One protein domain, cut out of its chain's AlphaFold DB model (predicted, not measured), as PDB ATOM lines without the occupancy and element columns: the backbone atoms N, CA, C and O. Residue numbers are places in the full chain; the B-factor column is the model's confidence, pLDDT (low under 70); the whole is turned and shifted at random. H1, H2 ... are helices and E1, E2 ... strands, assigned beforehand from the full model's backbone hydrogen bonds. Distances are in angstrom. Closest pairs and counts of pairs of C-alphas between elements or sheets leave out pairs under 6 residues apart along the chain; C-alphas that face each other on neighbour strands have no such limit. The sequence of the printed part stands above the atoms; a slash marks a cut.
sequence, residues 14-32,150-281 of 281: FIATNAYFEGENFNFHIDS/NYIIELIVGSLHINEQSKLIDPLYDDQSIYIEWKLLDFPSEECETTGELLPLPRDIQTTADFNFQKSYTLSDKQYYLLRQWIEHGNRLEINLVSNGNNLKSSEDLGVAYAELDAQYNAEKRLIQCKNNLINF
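Overview. This is residues 14 to 32 and 150 to 281 of the 281 residues of the protein "RPGR1_C domain-containing protein" of Wuchereria bancrofti (UniProt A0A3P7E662). Five strands make a loose, curved trough, the three-stranded sheet E4, E6, E7 on one side and the two-stranded ribbon E3, E5 on the other, with a gap between E4 and E5. The small hairpin E1, E2 bridges the open side between E3 and E7, H1 crosses one end, and the end of H2 with the tail, residues 269 to 281, sticks out as a free arm. The printed part has 151 residues, with named elements in the order E1 E2 E3 E4 E5 H1 E6 E7 H2; the class is mixed, helices and strands. All three sheets, E4 - E6 - E7, E3 - E5 and E1 - E2, are antiparallel. The whole is only just compact, close to loose, with a radius of gyration of the C-alphas of 17.4 A and spans of 55 by 37 by 30 A.

Along the chain. E1 is residues 14 to 16, from C-alpha 14 at (35.173, 38.287, 35.916), and E2 is residues 26 to 28. After the cut come E3, residues 151 to 160, 28.3 A long, and E4, residues 177 to 182, 17.3 A. E5, residues 209 to 219, 29.4 A, begins at C-alpha 209 at (24.746, 38.171, 49.882). H1 is residues 221 to 232, 16.5 A; E6 is residues 236 to 244, 24.9 A. E7, residues 252 to 260, 24.2 A, bends by 50 degrees at residue 255. H2, residues 261 to 277, 24.3 A, ends at C-alpha 277 at (47.577, 14.432, 32.402).

Arrangement. E6 is the inner strand of its sheet, which is only just strongly twisted, its C-alphas up to 4.0 A off the best plane. N 181 and O 240 of E4 and E6 are 3.0 A apart; N 239 and O 257 of the hairpin E6 and E7 are 2.9 A apart. E4 and E5 are near each other. In E3 and E5, N 155 and O 215 are 2.8 A apart. The hairpin E1 and E2 has no N and O pair within hydrogen-bond range; its C-alphas 15 and 27 face each other at 5.7 A. The closest C-alphas of E2 and E3 are those of Phe 28 and Leu 160, 6.6 A; of E1 and E7, those of Ala 16 and Ala 257, 6.1 A. The closest C-alphas of E3 and H1 are those of Tyr 151 and Tyr 224, 6.7 A. H1, with residues 230 to 232 alone, touches H2, with residues 261 to 265 alone; Ile 231 and Asp 262 have the closest C-alphas, 5.0 A, and the lines are about perpendicular at 78 degrees. In H1 and H2 every O i to N i+4 pair is within hydrogen-bond range.

Size, cuts and confidence. The C-alphas farthest apart, of Leu 248 and Phe 281, are 63.8 A apart. Residues 33 to 149 are not printed, and C-alphas 32 and 150 are 20.0 A apart across the cut. The links E3 to E4 and E4 to E5 are long. Mean pLDDT of the printed part is 73.7; residues 14 to 32, 150, 245 to 250 and 263 to 281 are under 70.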
ATOM      1  N   PHE A  14      35.821  37.756  37.117       36.54
ATOM      2  CA  PHE A  14      35.173  38.287  35.916       36.54
ATOM      3  C   PHE A  14      34.599  39.678  36.189       36.54
ATOM      4  O   PHE A  14      33.807  39.872  37.109       36.54
ATOM      5  N   ILE A  15      34.987  40.631  35.341       27.53
ATOM      6  CA  ILE A  15      34.551  42.028  35.374       27.53
ATOM      7  C   ILE A  15      33.473  42.223  34.298       27.53
ATOM      8  O   ILE A  15      33.768  42.107  33.106       27.53
ATOM      9  N   ALA A  16      32.236  42.532  34.697       33.18
ATOM     10  CA  ALA A  16      31.137  42.829  33.772       33.18
ATOM     11  C   ALA A  16      30.872  44.343  33.666       33.18
ATOM     12  O   ALA A  16      30.695  45.020  34.675       33.18
ATOM     13  N   THR A  17      30.787  44.863  32.436       25.73
ATOM     14  CA  THR A  17      30.413  46.256  32.119       25.73
ATOM     15  C   THR A  17      29.101  46.298  31.332       25.73
ATOM     16  O   THR A  17      29.021  45.680  30.267       25.73
ATOM     17  N   ASN A  18      28.102  47.058  31.797       29.45
ATOM     18  CA  ASN A  18      26.846  47.308  31.076       29.45
ATOM     19  C   ASN A  18      26.927  48.634  30.286       29.45
ATOM     20  O   ASN A  18      27.329  49.659  30.823       29.45
ATOM     21  N   ALA A  19      26.520  48.639  29.012       31.13
ATOM     22  CA  ALA A  19      26.566  49.821  28.140       31.13
ATOM     23  C   ALA A  19      25.545  50.921  28.504       31.13
ATOM     24  O   ALA A  19      25.666  52.042  28.013       31.13
ATOM     25  N   TYR A  20      24.568  50.633  29.370       32.07
ATOM     26  CA  TYR A  20      23.665  51.647  29.939       32.07
ATOM     27  C   TYR A  20      24.179  52.269  31.245       32.07
ATOM     28  O   TYR A  20      23.625  53.261  31.720       32.07
ATOM     29  N   PHE A  21      25.265  51.728  31.795       31.04
ATOM     30  CA  PHE A  21      25.934  52.218  32.991       31.04
ATOM     31  C   PHE A  21      27.434  52.264  32.706       31.04
ATOM     32  O   PHE A  21      28.185  51.353  33.047       31.04
ATOM     33  N   GLU A  22      27.870  53.331  32.032       25.51
ATOM     34  CA  GLU A  22      29.289  53.654  31.879       25.51
ATOM     35  C   GLU A  22      29.920  53.851  33.272       25.51
ATOM     36  O   GLU A  22      29.962  54.971  33.774       25.51
ATOM     37  N   GLY A  23      30.394  52.783  33.926       25.55
ATOM     38  CA  GLY A  23      31.337  52.941  35.036       25.55
ATOM     39  C   GLY A  23      31.460  51.861  36.107       25.55
ATOM     40  O   GLY A  23      32.493  51.860  36.767       25.55
ATOM     41  N   GLU A  24      30.504  50.955  36.328       28.43
ATOM     42  CA  GLU A  24      30.484  50.214  37.608       28.43
ATOM     43  C   GLU A  24      30.432  48.692  37.434       28.43
ATOM     44  O   GLU A  24      29.461  48.118  36.948       28.43
ATOM     45  N   ASN A  25      31.544  48.064  37.821       30.83
ATOM     46  CA  ASN A  25      31.816  46.639  37.688       30.83
ATOM     47  C   ASN A  25      31.157  45.845  38.824       30.83
ATOM     48  O   ASN A  25      31.454  46.082  40.000       30.83
ATOM     49  N   PHE A  26      30.321  44.871  38.464       33.59
ATOM     50  CA  PHE A  26      29.924  43.775  39.347       33.59
ATOM     51  C   PHE A  26      30.967  42.659  39.251       33.59
ATOM     52  O   PHE A  26      31.356  42.276  38.145       33.59
ATOM     53  N   ASN A  27      31.386  42.133  40.401       31.36
ATOM     54  CA  ASN A  27      32.282  40.985  40.493       31.36
ATOM     55  C   ASN A  27      31.459  39.748  40.865       31.36
ATOM     56  O   ASN A  27      30.911  39.677  41.964       31.36
ATOM     57  N   PHE A  28      31.381  38.784  39.950       32.16
ATOM     58  CA  PHE A  28      30.774  37.475  40.195       32.16
ATOM     59  C   PHE A  28      31.870  36.416  40.327       32.16
ATOM     60  O   PHE A  28      32.717  36.281  39.442       32.16
ATOM     61  N   HIS A  29      31.827  35.632  41.408       31.76
ATOM     62  CA  HIS A  29      32.625  34.415  41.544       31.76
ATOM     63  C   HIS A  29      31.764  33.186  41.244       31.76
ATOM     64  O   HIS A  29      30.814  32.881  41.966       31.76
ATOM     65  N   ILE A  30      32.123  32.468  40.177       33.34
ATOM     66  CA  ILE A  30      31.639  31.112  39.913       33.34
ATOM     67  C   ILE A  30      32.689  30.165  40.489       33.34
ATOM     68  O   ILE A  30      33.742  29.953  39.882       33.34
ATOM     69  N   ASP A  31      32.422  29.618  41.672       30.16
ATOM     70  CA  ASP A  31      33.262  28.569  42.239       30.16
ATOM     71  C   ASP A  31      33.109  27.299  41.397       30.16
ATOM     72  O   ASP A  31      32.087  26.614  41.408       30.16
ATOM     73  N   SER A  32      34.157  26.978  40.640       31.04
ATOM     74  CA  SER A  32      34.331  25.662  40.039       31.04
ATOM     75  C   SER A  32      34.401  24.628  41.164       31.04
ATOM     76  O   SER A  32      35.362  24.610  41.935       31.04
ATOM     77  N   ASN A 150      23.660  11.277  29.443       68.49
ATOM     78  CA  ASN A 150      23.097  12.296  30.315       68.49
ATOM     79  C   ASN A 150      24.041  13.497  30.278       68.49
ATOM     80  O   ASN A 150      25.059  13.515  30.969       68.49
ATOM     81  N   TYR A 151      23.732  14.478  29.433       81.31
ATOM     82  CA  TYR A 151      24.436  15.755  29.447       81.31
ATOM     83  C   TYR A 151      23.918  16.569  30.625       81.31
ATOM     84  O   TYR A 151      22.712  16.766  30.761       81.31
ATOM     85  N   ILE A 152      24.824  17.028  31.478       83.28
ATOM     86  CA  ILE A 152      24.478  17.813  32.657       83.28
ATOM     87  C   ILE A 152      25.178  19.162  32.536       83.28
ATOM     88  O   ILE A 152      26.383  19.208  32.299       83.28
ATOM     89  N   ILE A 153      24.417  20.243  32.683       85.35
ATOM     90  CA  ILE A 153      24.953  21.566  33.008       85.35
ATOM     91  C   ILE A 153      24.798  21.766  34.502       85.35
ATOM     92  O   ILE A 153      23.765  21.427  35.071       85.35
ATOM     93  N   GLU A 154      25.792  22.385  35.116       86.78
ATOM     94  CA  GLU A 154      25.715  22.838  36.491       86.78
ATOM     95  C   GLU A 154      25.945  24.345  36.551       86.78
ATOM     96  O   GLU A 154      26.894  24.863  35.964       86.78
ATOM     97  N   LEU A 155      25.047  25.038  37.244       88.41
ATOM     98  CA  LEU A 155      25.117  26.461  37.521       88.41
ATOM     99  C   LEU A 155      25.311  26.647  39.024       88.41
ATOM    100  O   LEU A 155      24.551  26.105  39.827       88.41
ATOM    101  N   ILE A 156      26.346  27.402  39.385       87.51
ATOM    102  CA  ILE A 156      26.720  27.694  40.767       87.51
ATOM    103  C   ILE A 156      26.730  29.212  40.931       87.51
ATOM    104  O   ILE A 156      27.421  29.910  40.189       87.51
ATOM    105  N   VAL A 157      25.973  29.708  41.905       88.52
ATOM    106  CA  VAL A 157      25.939  31.115  42.307       88.52
ATOM    107  C   VAL A 157      26.572  31.214  43.690       88.52
ATOM    108  O   VAL A 157      26.024  30.695  44.662       88.52
ATOM    109  N   GLY A 158      27.744  31.843  43.763       88.64
ATOM    110  CA  GLY A 158      28.497  32.009  45.007       88.64
ATOM    111  C   GLY A 158      27.926  33.125  45.876       88.64
ATOM    112  O   GLY A 158      26.915  32.952  46.558       88.64
ATOM    113  N   SER A 159      28.584  34.280  45.843       90.49
ATOM    114  CA  SER A 159      28.206  35.471  46.599       90.49
ATOM    115  C   SER A 159      28.060  36.685  45.686       90.49
ATOM    116  O   SER A 159      28.713  36.798  44.646       90.49
ATOM    117  N   LEU A 160      27.201  37.611  46.100       90.22
ATOM    118  CA  LEU A 160      27.086  38.938  45.514       90.22
ATOM    119  C   LEU A 160      27.754  39.963  46.433       90.22
ATOM    120  O   LEU A 160      27.480  40.016  47.635       90.22
ATOM    121  N   HIS A 161      28.576  40.815  45.828       89.81
ATOM    122  CA  HIS A 161      29.182  41.981  46.456       89.81
ATOM    123  C   HIS A 161      28.755  43.242  45.710       89.81
ATOM    124  O   HIS A 161      28.613  43.228  44.485       89.81
ATOM    125  N   ILE A 162      28.595  44.344  46.440       87.26
ATOM    126  CA  ILE A 162      28.284  45.645  45.848       87.26
ATOM    127  C   ILE A 162      29.503  46.557  45.948       87.26
ATOM    128  O   ILE A 162      30.143  46.669  46.993       87.26
ATOM    129  N   ASN A 163      29.827  47.204  44.831       86.07
ATOM    130  CA  ASN A 163      30.868  48.219  44.764       86.07
ATOM    131  C   ASN A 163      30.427  49.479  45.525       86.07
ATOM    132  O   ASN A 163      29.286  49.899  45.376       86.07
ATOM    133  N   GLU A 164      31.338  50.122  46.262       84.29
ATOM    134  CA  GLU A 164      31.090  51.375  46.997       84.29
ATOM    135  C   GLU A 164      30.544  52.533  46.135       84.29
ATOM    136  O   GLU A 164      29.946  53.467  46.664       84.29
ATOM    137  N   GLN A 165      30.746  52.481  44.816       86.38
ATOM    138  CA  GLN A 165      30.258  53.479  43.859       86.38
ATOM    139  C   GLN A 165      28.851  53.159  43.336       86.38
ATOM    140  O   GLN A 165      28.194  54.038  42.786       86.38
ATOM    141  N   SER A 166      28.364  51.935  43.561       86.10
ATOM    142  CA  SER A 166      27.075  51.475  43.055       86.10
ATOM    143  C   SER A 166      25.921  52.341  43.542       86.10
ATOM    144  O   SER A 166      25.735  52.554  44.742       86.10
ATOM    145  N   LYS A 167      25.050  52.732  42.608       87.56
ATOM    146  CA  LYS A 167      23.758  53.374  42.920       87.56
ATOM    147  C   LYS A 167      22.873  52.529  43.831       87.56
ATOM    148  O   LYS A 167      22.005  53.078  44.498       87.56
ATOM    149  N   LEU A 168      23.097  51.216  43.882       86.68
ATOM    150  CA  LEU A 168      22.358  50.324  44.765       86.68
ATOM    151  C   LEU A 168      22.638  50.605  46.244       86.68
ATOM    152  O   LEU A 168      21.825  50.207  47.062       86.68
ATOM    153  N   ILE A 169      23.710  51.324  46.600       86.73
ATOM    154  CA  ILE A 169      23.984  51.774  47.980       86.73
ATOM    155  C   ILE A 169      23.047  52.915  48.408       86.73
ATOM    156  O   ILE A 169      22.935  53.210  49.597       86.73
ATOM    157  N   ASP A 170      22.331  53.545  47.472       86.55
ATOM    158  CA  ASP A 170      21.356  54.579  47.810       86.55
ATOM    159  C   ASP A 170      20.306  54.025  48.802       86.55
ATOM    160  O   ASP A 170      19.790  52.918  48.587       86.55
ATOM    161  N   PRO A 171      19.975  54.754  49.886       87.27
ATOM    162  CA  PRO A 171      18.927  54.374  50.838       87.27
ATOM    163  C   PRO A 171      17.559  54.063  50.208       87.27
ATOM    164  O   PRO A 171      16.726  53.407  50.826       87.27
ATOM    165  N   LEU A 172      17.308  54.493  48.967       85.96
ATOM    166  CA  LEU A 172      16.132  54.094  48.183       85.96
ATOM    167  C   LEU A 172      15.968  52.570  48.034       85.96
ATOM    168  O   LEU A 172      14.844  52.107  47.836       85.96
ATOM    169  N   TYR A 173      17.064  51.813  48.127       85.89
ATOM    170  CA  TYR A 173      17.085  50.350  48.046       85.89
ATOM    171  C   TYR A 173      17.191  49.673  49.425       85.89
ATOM    172  O   TYR A 173      17.452  48.472  49.501       85.89
ATOM    173  N   ASP A 174      16.999  50.421  50.517       84.82
ATOM    174  CA  ASP A 174      16.947  49.846  51.862       84.82
ATOM    175  C   ASP A 174      15.783  48.849  51.992       84.82
ATOM    176  O   ASP A 174      14.753  48.947  51.320       84.82
ATOM    177  N   ASP A 175      15.976  47.860  52.865       84.18
ATOM    178  CA  ASP A 175      15.048  46.759  53.142       84.18
ATOM    179  C   ASP A 175      14.699  45.864  51.937       84.18
ATOM    180  O   ASP A 175      13.884  44.951  52.079       84.18
ATOM    181  N   GLN A 176      15.309  46.054  50.762       87.40
ATOM    182  CA  GLN A 176      15.047  45.184  49.618       87.40
ATOM    183  C   GLN A 176      15.617  43.782  49.824       87.40
ATOM    184  O   GLN A 176      16.768  43.594  50.231       87.40
ATOM    185  N   SER A 177      14.791  42.798  49.481       92.10
ATOM    186  CA  SER A 177      15.212  41.408  49.363       92.10
ATOM    187  C   SER A 177      15.515  41.104  47.900       92.10
ATOM    188  O   SER A 177      14.806  41.579  47.017       92.10
ATOM    189  N   ILE A 178      16.552  40.323  47.637       92.70
ATOM    190  CA  ILE A 178      17.053  40.028  46.300       92.70
ATOM    191  C   ILE A 178      17.088  38.535  46.015       92.70
ATOM    192  O   ILE A 178      17.230  37.700  46.914       92.70
ATOM    193  N   TYR A 179      17.000  38.228  44.729       94.57
ATOM    194  CA  TYR A 179      17.276  36.924  44.154       94.57
ATOM    195  C   TYR A 179      17.979  37.094  42.804       94.57
ATOM    196  O   TYR A 179      18.095  38.206  42.284       94.57
ATOM    197  N   ILE A 180      18.502  35.998  42.266       93.81
ATOM    198  CA  ILE A 180      19.155  35.982  40.958       93.81
ATOM    199  C   ILE A 180      18.345  35.095  40.022       93.81
ATOM    200  O   ILE A 180      17.968  33.986  40.395       93.81
ATOM    201  N   GLU A 181      18.123  35.565  38.803       95.11
ATOM    202  CA  GLU A 181      17.509  34.800  37.717       95.11
ATOM    203  C   GLU A 181      18.445  34.731  36.505       95.11
ATOM    204  O   GLU A 181      19.385  35.515  36.366       95.11
ATOM    205  N   TRP A 182      18.212  33.774  35.618       94.24
ATOM    206  CA  TRP A 182      18.922  33.642  34.349       94.24
ATOM    207  C   TRP A 182      17.999  33.059  33.283       94.24
ATOM    208  O   TRP A 182      16.919  32.551  33.569       94.24
ATOM    209  N   LYS A 183      18.434  33.087  32.022       91.79
ATOM    210  CA  LYS A 183      17.707  32.442  30.920       91.79
ATOM    211  C   LYS A 183      18.575  31.397  30.240       91.79
ATOM    212  O   LYS A 183      19.499  31.729  29.498       91.79
ATOM    213  N   LEU A 184      18.265  30.121  30.474       91.16
ATOM    214  CA  LEU A 184      19.026  28.999  29.930       91.16
ATOM    215  C   LEU A 184      18.192  28.195  28.925       91.16
ATOM    216  O   LEU A 184      17.267  27.485  29.303       91.16
ATOM    217  N   LEU A 185      18.581  28.245  27.647       91.58
ATOM    218  CA  LEU A 185      17.966  27.463  26.564       91.58
ATOM    219  C   LEU A 185      16.429  27.618  26.523       91.58
ATOM    220  O   LEU A 185      15.928  28.731  26.384       91.58
ATOM    221  N   ASP A 186      15.704  26.502  26.593       92.33
ATOM    222  CA  ASP A 186      14.246  26.393  26.663       92.33
ATOM    223  C   ASP A 186      13.760  25.917  28.048       92.33
ATOM    224  O   ASP A 186      12.633  25.432  28.164       92.33
ATOM    225  N   PHE A 187      14.588  26.051  29.096       93.46
ATOM    226  CA  PHE A 187      14.135  25.814  30.469       93.46
ATOM    227  C   PHE A 187      13.146  26.906  30.905       93.46
ATOM    228  O   PHE A 187      13.316  28.073  30.539       93.46
ATOM    229  N   PRO A 188      12.103  26.539  31.669       94.66
ATOM    230  CA  PRO A 188      11.096  27.489  32.117       94.66
ATOM    231  C   PRO A 188      11.681  28.444  33.172       94.66
ATOM    232  O   PRO A 188      12.615  28.085  33.896       94.66
ATOM    233  N   SER A 189      11.151  29.668  33.250       91.30
ATOM    234  CA  SER A 189      11.705  30.724  34.110       91.30
ATOM    235  C   SER A 189      11.691  30.348  35.591       91.30
ATOM    236  O   SER A 189      12.631  30.670  36.306       91.30
ATOM    237  N   GLU A 190      10.698  29.576  36.037       91.72
ATOM    238  CA  GLU A 190      10.585  29.108  37.426       91.72
ATOM    239  C   GLU A 190      11.708  28.126  37.813       91.72
ATOM    240  O   GLU A 190      11.958  27.869  38.991       91.72
ATOM    241  N   GLU A 191      12.393  27.539  36.827       93.41
ATOM    242  CA  GLU A 191      13.577  26.707  37.050       93.41
ATOM    243  C   GLU A 191      14.891  27.484  36.945       93.41
ATOM    244  O   GLU A 191      15.949  26.912  37.234       93.41
ATOM    245  N   CYS A 192      14.841  28.746  36.522       95.30
ATOM    246  CA  CYS A 192      16.004  29.580  36.245       95.30
ATOM    247  C   CYS A 192      16.120  30.761  37.217       95.30
ATOM    248  O   CYS A 192      16.523  31.852  36.834       95.30
ATOM    249  N   GLU A 193      15.797  30.519  38.484       94.63
ATOM    250  CA  GLU A 193      15.962  31.467  39.582       94.63
ATOM    251  C   GLU A 193      16.596  30.792  40.805       94.63
ATOM    252  O   GLU A 193      16.478  29.577  41.021       94.63
ATOM    253  N   THR A 194      17.290  31.577  41.630       93.09
ATOM    254  CA  THR A 194      17.731  31.128  42.950       93.09
ATOM    255  C   THR A 194      16.508  30.909  43.822       93.09
ATOM    256  O   THR A 194      15.754  31.840  44.096       93.09
ATOM    257  N   THR A 195      16.334  29.678  44.289       90.24
ATOM    258  CA  THR A 195      15.231  29.317  45.184       90.24
ATOM    259  C   THR A 195      15.683  29.359  46.639       90.24
ATOM    260  O   THR A 195      16.853  29.129  46.943       90.24
ATOM    261  N   GLY A 196      14.744  29.616  47.551       87.50
ATOM    262  CA  GLY A 196      15.004  29.641  48.989       87.50
ATOM    263  C   GLY A 196      14.571  30.946  49.642       87.50
ATOM    264  O   GLY A 196      13.651  31.616  49.176       87.50
ATOM    265  N   GLU A 197      15.209  31.265  50.766       88.09
ATOM    266  CA  GLU A 197      15.023  32.545  51.441       88.09
ATOM    267  C   GLU A 197      15.687  33.655  50.625       88.09
ATOM    268  O   GLU A 197      16.823  33.517  50.174       88.09
ATOM    269  N   LEU A 198      14.959  34.751  50.427       92.23
ATOM    270  CA  LEU A 198      15.481  35.914  49.726       92.23
ATOM    271  C   LEU A 198      16.525  36.597  50.598       92.23
ATOM    272  O   LEU A 198      16.334  36.756  51.804       92.23
ATOM    273  N   LEU A 199      17.622  37.014  49.981       92.36
ATOM    274  CA  LEU A 199      18.733  37.604  50.712       92.36
ATOM    275  C   LEU A 199      18.576  39.121  50.780       92.36
ATOM    276  O   LEU A 199      18.051  39.717  49.846       92.36
ATOM    277  N   PRO A 200      19.027  39.782  51.854       92.70
ATOM    278  CA  PRO A 200      19.085  41.234  51.867       92.70
ATOM    279  C   PRO A 200      20.115  41.728  50.846       92.70
ATOM    280  O   PRO A 200      21.186  41.137  50.688       92.70
ATOM    281  N   LEU A 201      19.813  42.842  50.181       90.94
ATOM    282  CA  LEU A 201      20.778  43.526  49.324       90.94
ATOM    283  C   LEU A 201      21.984  44.003  50.169       90.94
ATOM    284  O   LEU A 201      21.776  44.741  51.138       90.94
ATOM    285  N   PRO A 202      23.237  43.634  49.827       90.48
ATOM    286  CA  PRO A 202      24.419  44.137  50.528       90.48
ATOM    287  C   PRO A 202      24.469  45.669  50.511       90.48
ATOM    288  O   PRO A 202      24.099  46.292  49.519       90.48
ATOM    289  N   ARG A 203      24.907  46.297  51.607       87.60
ATOM    290  CA  ARG A 203      24.893  47.772  51.745       87.60
ATOM    291  C   ARG A 203      26.284  48.392  51.734       87.60
ATOM    292  O   ARG A 203      26.421  49.600  51.574       87.60
ATOM    293  N   ASP A 204      27.311  47.571  51.892       84.99
ATOM    294  CA  ASP A 204      28.703  47.992  51.878       84.99
ATOM    295  C   ASP A 204      29.623  46.868  51.381       84.99
ATOM    296  O   ASP A 204      29.203  45.724  51.198       84.99
ATOM    297  N   ILE A 205      30.900  47.205  51.191       80.02
ATOM    298  CA  ILE A 205      31.950  46.300  50.702       80.02
ATOM    299  C   ILE A 205      32.317  45.164  51.673       80.02
ATOM    300  O   ILE A 205      33.042  44.248  51.288       80.02
ATOM    301  N   GLN A 206      31.895  45.238  52.938       84.79
ATOM    302  CA  GLN A 206      32.149  44.212  53.955       84.79
ATOM    303  C   GLN A 206      31.000  43.205  54.034       84.79
ATOM    304  O   GLN A 206      31.220  42.058  54.422       84.79
ATOM    305  N   THR A 207      29.791  43.627  53.671       88.75
ATOM    306  CA  THR A 207      28.605  42.773  53.594       88.75
ATOM    307  C   THR A 207      28.518  42.036  52.263       88.75
ATOM    308  O   THR A 207      28.865  42.568  51.208       88.75
ATOM    309  N   THR A 208      28.022  40.804  52.312       90.52
ATOM    310  CA  THR A 208      27.874  39.921  51.152       90.52
ATOM    311  C   THR A 208      26.499  39.268  51.187       90.52
ATOM    312  O   THR A 208      25.948  39.020  52.261       90.52
ATOM    313  N   ALA A 209      25.927  39.016  50.011       91.02
ATOM    314  CA  ALA A 209      24.746  38.171  49.882       91.02
ATOM    315  C   ALA A 209      25.206  36.806  49.373       91.02
ATOM    316  O   ALA A 209      25.491  36.630  48.187       91.02
ATOM    317  N   ASP A 210      25.334  35.862  50.301       92.04
ATOM    318  CA  ASP A 210      25.891  34.538  50.042       92.04
ATOM    319  C   ASP A 210      24.789  33.570  49.601       92.04
ATOM    320  O   ASP A 210      24.174  32.882  50.419       92.04
ATOM    321  N   PHE A 211      24.545  33.507  48.294       89.57
ATOM    322  CA  PHE A 211      23.549  32.612  47.705       89.57
ATOM    323  C   PHE A 211      23.900  31.142  47.922       89.57
ATOM    324  O   PHE A 211      23.011  30.351  48.239       89.57
ATOM    325  N   ASN A 212      25.180  30.774  47.761       89.53
ATOM    326  CA  ASN A 212      25.665  29.389  47.861       89.53
ATOM    327  C   ASN A 212      24.749  28.391  47.127       89.53
ATOM    328  O   ASN A 212      24.454  27.297  47.616       89.53
ATOM    329  N   PHE A 213      24.246  28.812  45.972       88.04
ATOM    330  CA  PHE A 213      23.185  28.128  45.257       88.04
ATOM    331  C   PHE A 213      23.778  27.276  44.140       88.04
ATOM    332  O   PHE A 213      24.670  27.712  43.415       88.04
ATOM    333  N   GLN A 214      23.258  26.062  43.982       89.36
ATOM    334  CA  GLN A 214      23.692  25.113  42.967       89.36
ATOM    335  C   GLN A 214      22.469  24.503  42.287       89.36
ATOM    336  O   GLN A 214      21.564  23.988  42.949       89.36
ATOM    337  N   LYS A 215      22.462  24.528  40.956       88.74
ATOM    338  CA  LYS A 215      21.404  23.957  40.128       88.74
ATOM    339  C   LYS A 215      22.009  23.153  38.992       88.74
ATOM    340  O   LYS A 215      22.781  23.673  38.192       88.74
ATOM    341  N   SER A 216      21.614  21.890  38.899       88.35
ATOM    342  CA  SER A 216      22.004  21.011  37.801       88.35
ATOM    343  C   SER A 216      20.826  20.816  36.844       88.35
ATOM    344  O   SER A 216      19.717  20.490  37.267       88.35
ATOM    345  N   TYR A 217      21.078  20.983  35.550       86.96
ATOM    346  CA  TYR A 217      20.131  20.775  34.460       86.96
ATOM    347  C   TYR A 217      20.532  19.529  33.686       86.96
ATOM    348  O   TYR A 217      21.657  19.436  33.197       86.96
ATOM    349  N   THR A 218      19.613  18.576  33.543       86.39
ATOM    350  CA  THR A 218      19.810  17.453  32.619       86.39
ATOM    351  C   THR A 218      19.305  17.869  31.246       86.39
ATOM    352  O   THR A 218      18.138  18.227  31.105       86.39
ATOM    353  N   LEU A 219      20.175  17.836  30.240       85.23
ATOM    354  CA  LEU A 219      19.843  18.248  28.882       85.23
ATOM    355  C   LEU A 219      19.408  17.040  28.054       85.23
ATOM    356  O   LEU A 219      20.067  15.997  28.041       85.23
ATOM    357  N   SER A 220      18.336  17.217  27.289       86.89
ATOM    358  CA  SER A 220      18.038  16.355  26.144       86.89
ATOM    359  C   SER A 220      19.110  16.496  25.056       86.89
ATOM    360  O   SER A 220      19.813  17.507  24.995       86.89
ATOM    361  N   ASP A 221      19.185  15.533  24.131       84.38
ATOM    362  CA  ASP A 221      20.070  15.636  22.961       84.38
ATOM    363  C   ASP A 221      19.875  16.973  22.224       84.38
ATOM    364  O   ASP A 221      20.840  17.663  21.904       84.38
ATOM    365  N   LYS A 222      18.615  17.389  22.016       89.81
ATOM    366  CA  LYS A 222      18.273  18.665  21.366       89.81
ATOM    367  C   LYS A 222      18.870  19.860  22.117       89.81
ATOM    368  O   LYS A 222      19.493  20.716  21.493       89.81
ATOM    369  N   GLN A 223      18.686  19.914  23.435       88.12
ATOM    370  CA  GLN A 223      19.207  20.993  24.281       88.12
ATOM    371  C   GLN A 223      20.736  21.009  24.301       88.12
ATOM    372  O   GLN A 223      21.335  22.078  24.214       88.12
ATOM    373  N   TYR A 224      21.375  19.839  24.339       87.52
ATOM    374  CA  TYR A 224      22.827  19.729  24.245       87.52
ATOM    375  C   TYR A 224      23.358  20.302  22.922       87.52
ATOM    376  O   TYR A 224      24.289  21.110  22.927       87.52
ATOM    377  N   TYR A 225      22.752  19.952  21.785       86.17
ATOM    378  CA  TYR A 225      23.162  20.518  20.496       86.17
ATOM    379  C   TYR A 225      22.891  22.025  20.403       86.17
ATOM    380  O   TYR A 225      23.722  22.752  19.860       86.17
ATOM    381  N   LEU A 226      21.784  22.513  20.967       89.87
ATOM    382  CA  LEU A 226      21.489  23.947  21.011       89.87
ATOM    383  C   LEU A 226      22.509  24.713  21.867       89.87
ATOM    384  O   LEU A 226      23.002  25.757  21.447       89.87
ATOM    385  N   LEU A 227      22.887  24.169  23.025       88.37
ATOM    386  CA  LEU A 227      23.947  24.728  23.860       88.37
ATOM    387  C   LEU A 227      25.277  24.790  23.103       88.37
ATOM    388  O   LEU A 227      25.986  25.793  23.167       88.37
ATOM    389  N   ARG A 228      25.622  23.730  22.366       84.88
ATOM    390  CA  ARG A 228      26.827  23.710  21.528       84.88
ATOM    391  C   ARG A 228      26.804  24.825  20.491       84.88
ATOM    392  O   ARG A 228      27.813  25.503  20.335       84.88
ATOM    393  N   GLN A 229      25.658  25.063  19.857       85.88
ATOM    394  CA  GLN A 229      25.488  26.201  18.957       85.88
ATOM    395  C   GLN A 229      25.646  27.536  19.696       85.88
ATOM    396  O   GLN A 229      26.347  28.410  19.201       85.88
ATOM    397  N   TRP A 230      25.057  27.697  20.886       88.52
ATOM    398  CA  TRP A 230      25.221  28.918  21.685       88.52
ATOM    399  C   TRP A 230      26.694  29.209  21.981       88.52
ATOM    400  O   TRP A 230      27.150  30.328  21.752       88.52
ATOM    401  N   ILE A 231      27.449  28.195  22.409       85.95
ATOM    402  CA  ILE A 231      28.892  28.301  22.653       85.95
ATOM    403  C   ILE A 231      29.640  28.674  21.367       85.95
ATOM    404  O   ILE A 231      30.440  29.604  21.361       85.95
ATOM    405  N   GLU A 232      29.376  27.973  20.262       85.20
ATOM    406  CA  GLU A 232      30.065  28.194  18.983       85.20
ATOM    407  C   GLU A 232      29.780  29.579  18.382       85.20
ATOM    408  O   GLU A 232      30.636  30.150  17.702       85.20
ATOM    409  N   HIS A 233      28.605  30.146  18.663       88.54
ATOM    410  CA  HIS A 233      28.233  31.498  18.252       88.54
ATOM    411  C   HIS A 233      28.719  32.596  19.208       88.54
ATOM    412  O   HIS A 233      28.537  33.776  18.901       88.54
ATOM    413  N   GLY A 234      29.372  32.240  20.319       84.69
ATOM    414  CA  GLY A 234      29.823  33.203  21.324       84.69
ATOM    415  C   GLY A 234      28.663  33.864  22.069       84.69
ATOM    416  O   GLY A 234      28.772  35.020  22.481       84.69
ATOM    417  N   ASN A 235      27.535  33.157  22.206       87.54
ATOM    418  CA  ASN A 235      26.425  33.626  23.023       87.54
ATOM    419  C   ASN A 235      26.837  33.635  24.499       87.54
ATOM    420  O   ASN A 235      27.608  32.793  24.967       87.54
ATOM    421  N   ARG A 236      26.286  34.596  25.234       88.00
ATOM    422  CA  ARG A 236      26.514  34.773  26.666       88.00
ATOM    423  C   ARG A 236      25.263  34.364  27.427       88.00
ATOM    424  O   ARG A 236      24.157  34.568  26.933       88.00
ATOM    425  N   LEU A 237      25.451  33.801  28.614       89.04
ATOM    426  CA  LEU A 237      24.361  33.596  29.557       89.04
ATOM    427  C   LEU A 237      24.095  34.918  30.276       89.04
ATOM    428  O   LEU A 237      25.009  35.473  30.885       89.04
ATOM    429  N   GLU A 238      22.869  35.414  30.169       91.04
ATOM    430  CA  GLU A 238      22.397  36.588  30.898       91.04
ATOM    431  C   GLU A 238      21.912  36.172  32.290       91.04
ATOM    432  O   GLU A 238      21.191  35.178  32.426       91.04
ATOM    433  N   ILE A 239      22.360  36.909  33.304       91.53
ATOM    434  CA  ILE A 239      22.063  36.688  34.717       91.53
ATOM    435  C   ILE A 239      21.568  38.017  35.286       91.53
ATOM    436  O   ILE A 239      22.330  38.985  35.311       91.53
ATOM    437  N   ASN A 240      20.327  38.069  35.759       93.20
ATOM    438  CA  ASN A 240      19.738  39.275  36.329       93.20
ATOM    439  C   ASN A 240      19.752  39.205  37.855       93.20
ATOM    440  O   ASN A 240      19.472  38.169  38.461       93.20
ATOM    441  N   LEU A 241      20.076  40.332  38.477       93.72
ATOM    442  CA  LEU A 241      19.846  40.576  39.891       93.72
ATOM    443  C   LEU A 241      18.482  41.239  40.028       93.72
ATOM    444  O   LEU A 241      18.290  42.337  39.505       93.72
ATOM    445  N   VAL A 242      17.571  40.614  40.761       93.19
ATOM    446  CA  VAL A 242      16.185  41.067  40.856       93.19
ATOM    447  C   VAL A 242      15.842  41.379  42.298       93.19
ATOM    448  O   VAL A 242      16.187  40.635  43.220       93.19
ATOM    449  N   SER A 243      15.158  42.500  42.501       91.57
ATOM    450  CA  SER A 243      14.538  42.820  43.779       91.57
ATOM    451  C   SER A 243      13.164  42.174  43.871       91.57
ATOM    452  O   SER A 243      12.347  42.253  42.952       91.57
ATOM    453  N   ASN A 244      12.878  41.576  45.020       83.97
ATOM    454  CA  ASN A 244      11.516  41.295  45.416       83.97
ATOM    455  C   ASN A 244      11.027  42.462  46.277       83.97
ATOM    456  O   ASN A 244      11.495  42.670  47.399       83.97
ATOM    457  N   GLY A 245      10.129  43.269  45.717       63.80
ATOM    458  CA  GLY A 245       9.646  44.480  46.362       63.80
ATOM    459  C   GLY A 245       8.889  44.191  47.660       63.80
ATOM    460  O   GLY A 245       8.004  43.339  47.720       63.80
ATOM    461  N   ASN A 246       9.163  44.980  48.698       55.89
ATOM    462  CA  ASN A 246       8.381  44.931  49.928       55.89
ATOM    463  C   ASN A 246       7.073  45.717  49.729       55.89
ATOM    464  O   ASN A 246       7.094  46.924  49.500       55.89
ATOM    465  N   ASN A 247       5.926  45.045  49.862       48.37
ATOM    466  CA  ASN A 247       4.602  45.651  50.069       48.37
ATOM    467  C   ASN A 247       4.205  46.821  49.133       48.37
ATOM    468  O   ASN A 247       3.821  47.856  49.667       48.37
ATOM    469  N   LEU A 248       4.242  46.665  47.791       44.76
ATOM    470  CA  LEU A 248       3.427  47.390  46.762       44.76
ATOM    471  C   LEU A 248       4.150  47.669  45.424       44.76
ATOM    472  O   LEU A 248       3.531  48.236  44.522       44.76
ATOM    473  N   LYS A 249       5.414  47.267  45.242       52.05
ATOM    474  CA  LYS A 249       6.094  47.327  43.935       52.05
ATOM    475  C   LYS A 249       6.337  45.922  43.389       52.05
ATOM    476  O   LYS A 249       6.705  45.030  44.146       52.05
ATOM    477  N   SER A 250       6.064  45.749  42.096       68.34
ATOM    478  CA  SER A 250       6.439  44.567  41.316       68.34
ATOM    479  C   SER A 250       7.940  44.309  41.431       68.34
ATOM    480  O   SER A 250       8.689  45.238  41.740       68.34
ATOM    481  N   SER A 251       8.367  43.073  41.173       81.67
ATOM    482  CA  SER A 251       9.785  42.764  41.009       81.67
ATOM    483  C   SER A 251      10.438  43.740  40.025       81.67
ATOM    484  O   SER A 251       9.819  44.146  39.035       81.67
ATOM    485  N   GLU A 252      11.656  44.169  40.343       88.34
ATOM    486  CA  GLU A 252      12.426  45.126  39.541       88.34
ATOM    487  C   GLU A 252      13.845  44.599  39.342       88.34
ATOM    488  O   GLU A 252      14.503  44.214  40.315       88.34
ATOM    489  N   ASP A 253      14.313  44.627  38.094       89.83
ATOM    490  CA  ASP A 253      15.683  44.277  37.727       89.83
ATOM    491  C   ASP A 253      16.650  45.357  38.218       89.83
ATOM    492  O   ASP A 253      16.619  46.511  37.784       89.83
ATOM    493  N   LEU A 254      17.538  44.972  39.129       90.42
ATOM    494  CA  LEU A 254      18.550  45.846  39.722       90.42
ATOM    495  C   LEU A 254      19.844  45.883  38.907       90.42
ATOM    496  O   LEU A 254      20.610  46.846  38.995       90.42
ATOM    497  N   GLY A 255      20.126  44.830  38.140       89.32
ATOM    498  CA  GLY A 255      21.354  44.724  37.366       89.32
ATOM    499  C   GLY A 255      21.417  43.461  36.522       89.32
ATOM    500  O   GLY A 255      20.697  42.501  36.769       89.32
ATOM    501  N   VAL A 256      22.314  43.473  35.536       90.07
ATOM    502  CA  VAL A 256      22.523  42.365  34.599       90.07
ATOM    503  C   VAL A 256      24.011  42.050  34.515       90.07
ATOM    504  O   VAL A 256      24.837  42.952  34.333       90.07
ATOM    505  N   ALA A 257      24.343  40.770  34.620       87.98
ATOM    506  CA  ALA A 257      25.667  40.211  34.413       87.98
ATOM    507  C   ALA A 257      25.648  39.211  33.250       87.98
ATOM    508  O   ALA A 257      24.623  38.618  32.921       87.98
ATOM    509  N   TYR A 258      26.811  39.016  32.627       88.03
ATOM    510  CA  TYR A 258      26.968  38.108  31.497       88.03
ATOM    511  C   TYR A 258      28.081  37.102  31.764       88.03
ATOM    512  O   TYR A 258      29.214  37.501  32.034       88.03
ATOM    513  N   ALA A 259      27.782  35.813  31.614       83.42
ATOM    514  CA  ALA A 259      28.782  34.749  31.629       83.42
ATOM    515  C   ALA A 259      29.090  34.284  30.197       83.42
ATOM    516  O   ALA A 259      28.198  33.887  29.440       83.42
ATOM    517  N   GLU A 260      30.364  34.341  29.808       84.97
ATOM    518  CA  GLU A 260      30.830  33.864  28.503       84.97
ATOM    519  C   GLU A 260      30.878  32.330  28.486       84.97
ATOM    520  O   GLU A 260      31.723  31.700  29.128       84.97
ATOM    521  N   LEU A 261      29.943  31.713  27.756       80.02
ATOM    522  CA  LEU A 261      29.794  30.255  27.721       80.02
ATOM    523  C   LEU A 261      31.000  29.561  27.075       80.02
ATOM    524  O   LEU A 261      31.366  28.454  27.471       80.02
ATOM    525  N   ASP A 262      31.636  30.197  26.090       75.24
ATOM    526  CA  ASP A 262      32.808  29.658  25.404       75.24
ATOM    527  C   ASP A 262      34.057  29.661  26.291       75.24
ATOM    528  O   ASP A 262      34.789  28.665  26.324       75.24
ATOM    529  N   ALA A 263      34.284  30.738  27.043       69.07
ATOM    530  CA  ALA A 263      35.355  30.837  28.021       69.07
ATOM    531  C   ALA A 263      35.211  29.730  29.073       69.07
ATOM    532  O   ALA A 263      36.164  28.978  29.306       69.07
ATOM    533  N   GLN A 264      34.000  29.558  29.611       63.79
ATOM    534  CA  GLN A 264      33.721  28.554  30.635       63.79
ATOM    535  C   GLN A 264      33.886  27.124  30.107       63.79
ATOM    536  O   GLN A 264      34.570  26.301  30.719       63.79
ATOM    537  N   TYR A 265      33.349  26.836  28.920       61.83
ATOM    538  CA  TYR A 265      33.475  25.522  28.289       61.83
ATOM    539  C   TYR A 265      34.936  25.147  27.996       61.83
ATOM    540  O   TYR A 265      35.365  24.002  28.178       61.83
ATOM    541  N   ASN A 266      35.736  26.116  27.547       54.75
ATOM    542  CA  ASN A 266      37.152  25.893  27.275       54.75
ATOM    543  C   ASN A 266      37.978  25.746  28.562       54.75
ATOM    544  O   ASN A 266      38.930  24.958  28.573       54.75
ATOM    545  N   ALA A 267      37.627  26.461  29.634       42.69
ATOM    546  CA  ALA A 267      38.246  26.291  30.947       42.69
ATOM    547  C   ALA A 267      38.015  24.872  31.487       42.69
ATOM    548  O   ALA A 267      38.971  24.200  31.884       42.69
ATOM    549  N   GLU A 268      36.783  24.364  31.398       50.36
ATOM    550  CA  GLU A 268      36.441  23.011  31.844       50.36
ATOM    551  C   GLU A 268      37.180  21.932  31.038       50.36
ATOM    552  O   GLU A 268      37.803  21.035  31.614       50.36
ATOM    553  N   LYS A 269      37.218  22.049  29.704       47.87
ATOM    554  CA  LYS A 269      37.994  21.124  28.858       47.87
ATOM    555  C   LYS A 269      39.466  21.073  29.246       47.87
ATOM    556  O   LYS A 269      40.049  19.988  29.305       47.87
ATOM    557  N   ARG A 270      40.069  22.235  29.511       28.44
ATOM    558  CA  ARG A 270      41.466  22.323  29.953       28.44
ATOM    559  C   ARG A 270      41.654  21.685  31.327       28.44
ATOM    560  O   ARG A 270      42.621  20.952  31.510       28.44
ATOM    561  N   LEU A 271      40.725  21.889  32.262       27.30
ATOM    562  CA  LEU A 271      40.745  21.253  33.585       27.30
ATOM    563  C   LEU A 271      40.649  19.725  33.501       27.30
ATOM    564  O   LEU A 271      41.445  19.035  34.143       27.30
ATOM    565  N   ILE A 272      39.739  19.183  32.687       37.63
ATOM    566  CA  ILE A 272      39.613  17.732  32.460       37.63
ATOM    567  C   ILE A 272      40.901  17.179  31.836       37.63
ATOM    568  O   ILE A 272      41.421  16.158  32.287       37.63
ATOM    569  N   GLN A 273      41.459  17.875  30.842       26.70
ATOM    570  CA  GLN A 273      42.720  17.475  30.219       26.70
ATOM    571  C   GLN A 273      43.885  17.490  31.222       26.70
ATOM    572  O   GLN A 273      44.678  16.552  31.246       26.70
ATOM    573  N   CYS A 274      43.967  18.499  32.095       23.20
ATOM    574  CA  CYS A 274      44.968  18.558  33.161       23.20
ATOM    575  C   CYS A 274      44.790  17.435  34.188       23.20
ATOM    576  O   CYS A 274      45.780  16.809  34.552       23.20
ATOM    577  N   LYS A 275      43.557  17.126  34.618       34.96
ATOM    578  CA  LYS A 275      43.285  15.988  35.517       34.96
ATOM    579  C   LYS A 275      43.729  14.659  34.899       34.96
ATOM    580  O   LYS A 275      44.333  13.849  35.594       34.96
ATOM    581  N   ASN A 276      43.503  14.468  33.599       40.04
ATOM    582  CA  ASN A 276      43.930  13.260  32.889       40.04
ATOM    583  C   ASN A 276      45.451  13.197  32.668       40.04
ATOM    584  O   ASN A 276      46.017  12.110  32.630       40.04
ATOM    585  N   ASN A 277      46.122  14.348  32.566       35.85
ATOM    586  CA  ASN A 277      47.577  14.432  32.402       35.85
ATOM    587  C   ASN A 277      48.356  14.447  33.732       35.85
ATOM    588  O   ASN A 277      49.578  14.331  33.715       35.85
ATOM    589  N   LEU A 278      47.683  14.590  34.880       31.31
ATOM    590  CA  LEU A 278      48.301  14.635  36.215       31.31
ATOM    591  C   LEU A 278      48.595  13.250  36.822       31.31
ATOM    592  O   LEU A 278      48.997  13.156  37.980       31.31
ATOM    593  N   ILE A 279      48.451  12.177  36.046       27.67
ATOM    594  CA  ILE A 279      48.874  10.826  36.424       27.67
ATOM    595  C   ILE A 279      50.199  10.553  35.712       27.67
ATOM    596  O   ILE A 279      50.177  10.175  34.549       27.67
ATOM    597  N   ASN A 280      51.325  10.830  36.375       24.65
ATOM    598  CA  ASN A 280      52.651  10.225  36.157       24.65
ATOM    599  C   ASN A 280      53.665  10.932  37.076       24.65
ATOM    600  O   ASN A 280      54.298  11.905  36.670       24.65
ATOM    601  N   PHE A 281      53.805  10.446  38.308       30.38
ATOM    602  CA  PHE A 281      55.002  10.612  39.135       30.38
ATOM    603  C   PHE A 281      55.217   9.334  39.939       30.38
ATOM    604  O   PHE A 281      54.209   8.821  40.479       30.38
TER     605      PHE A 281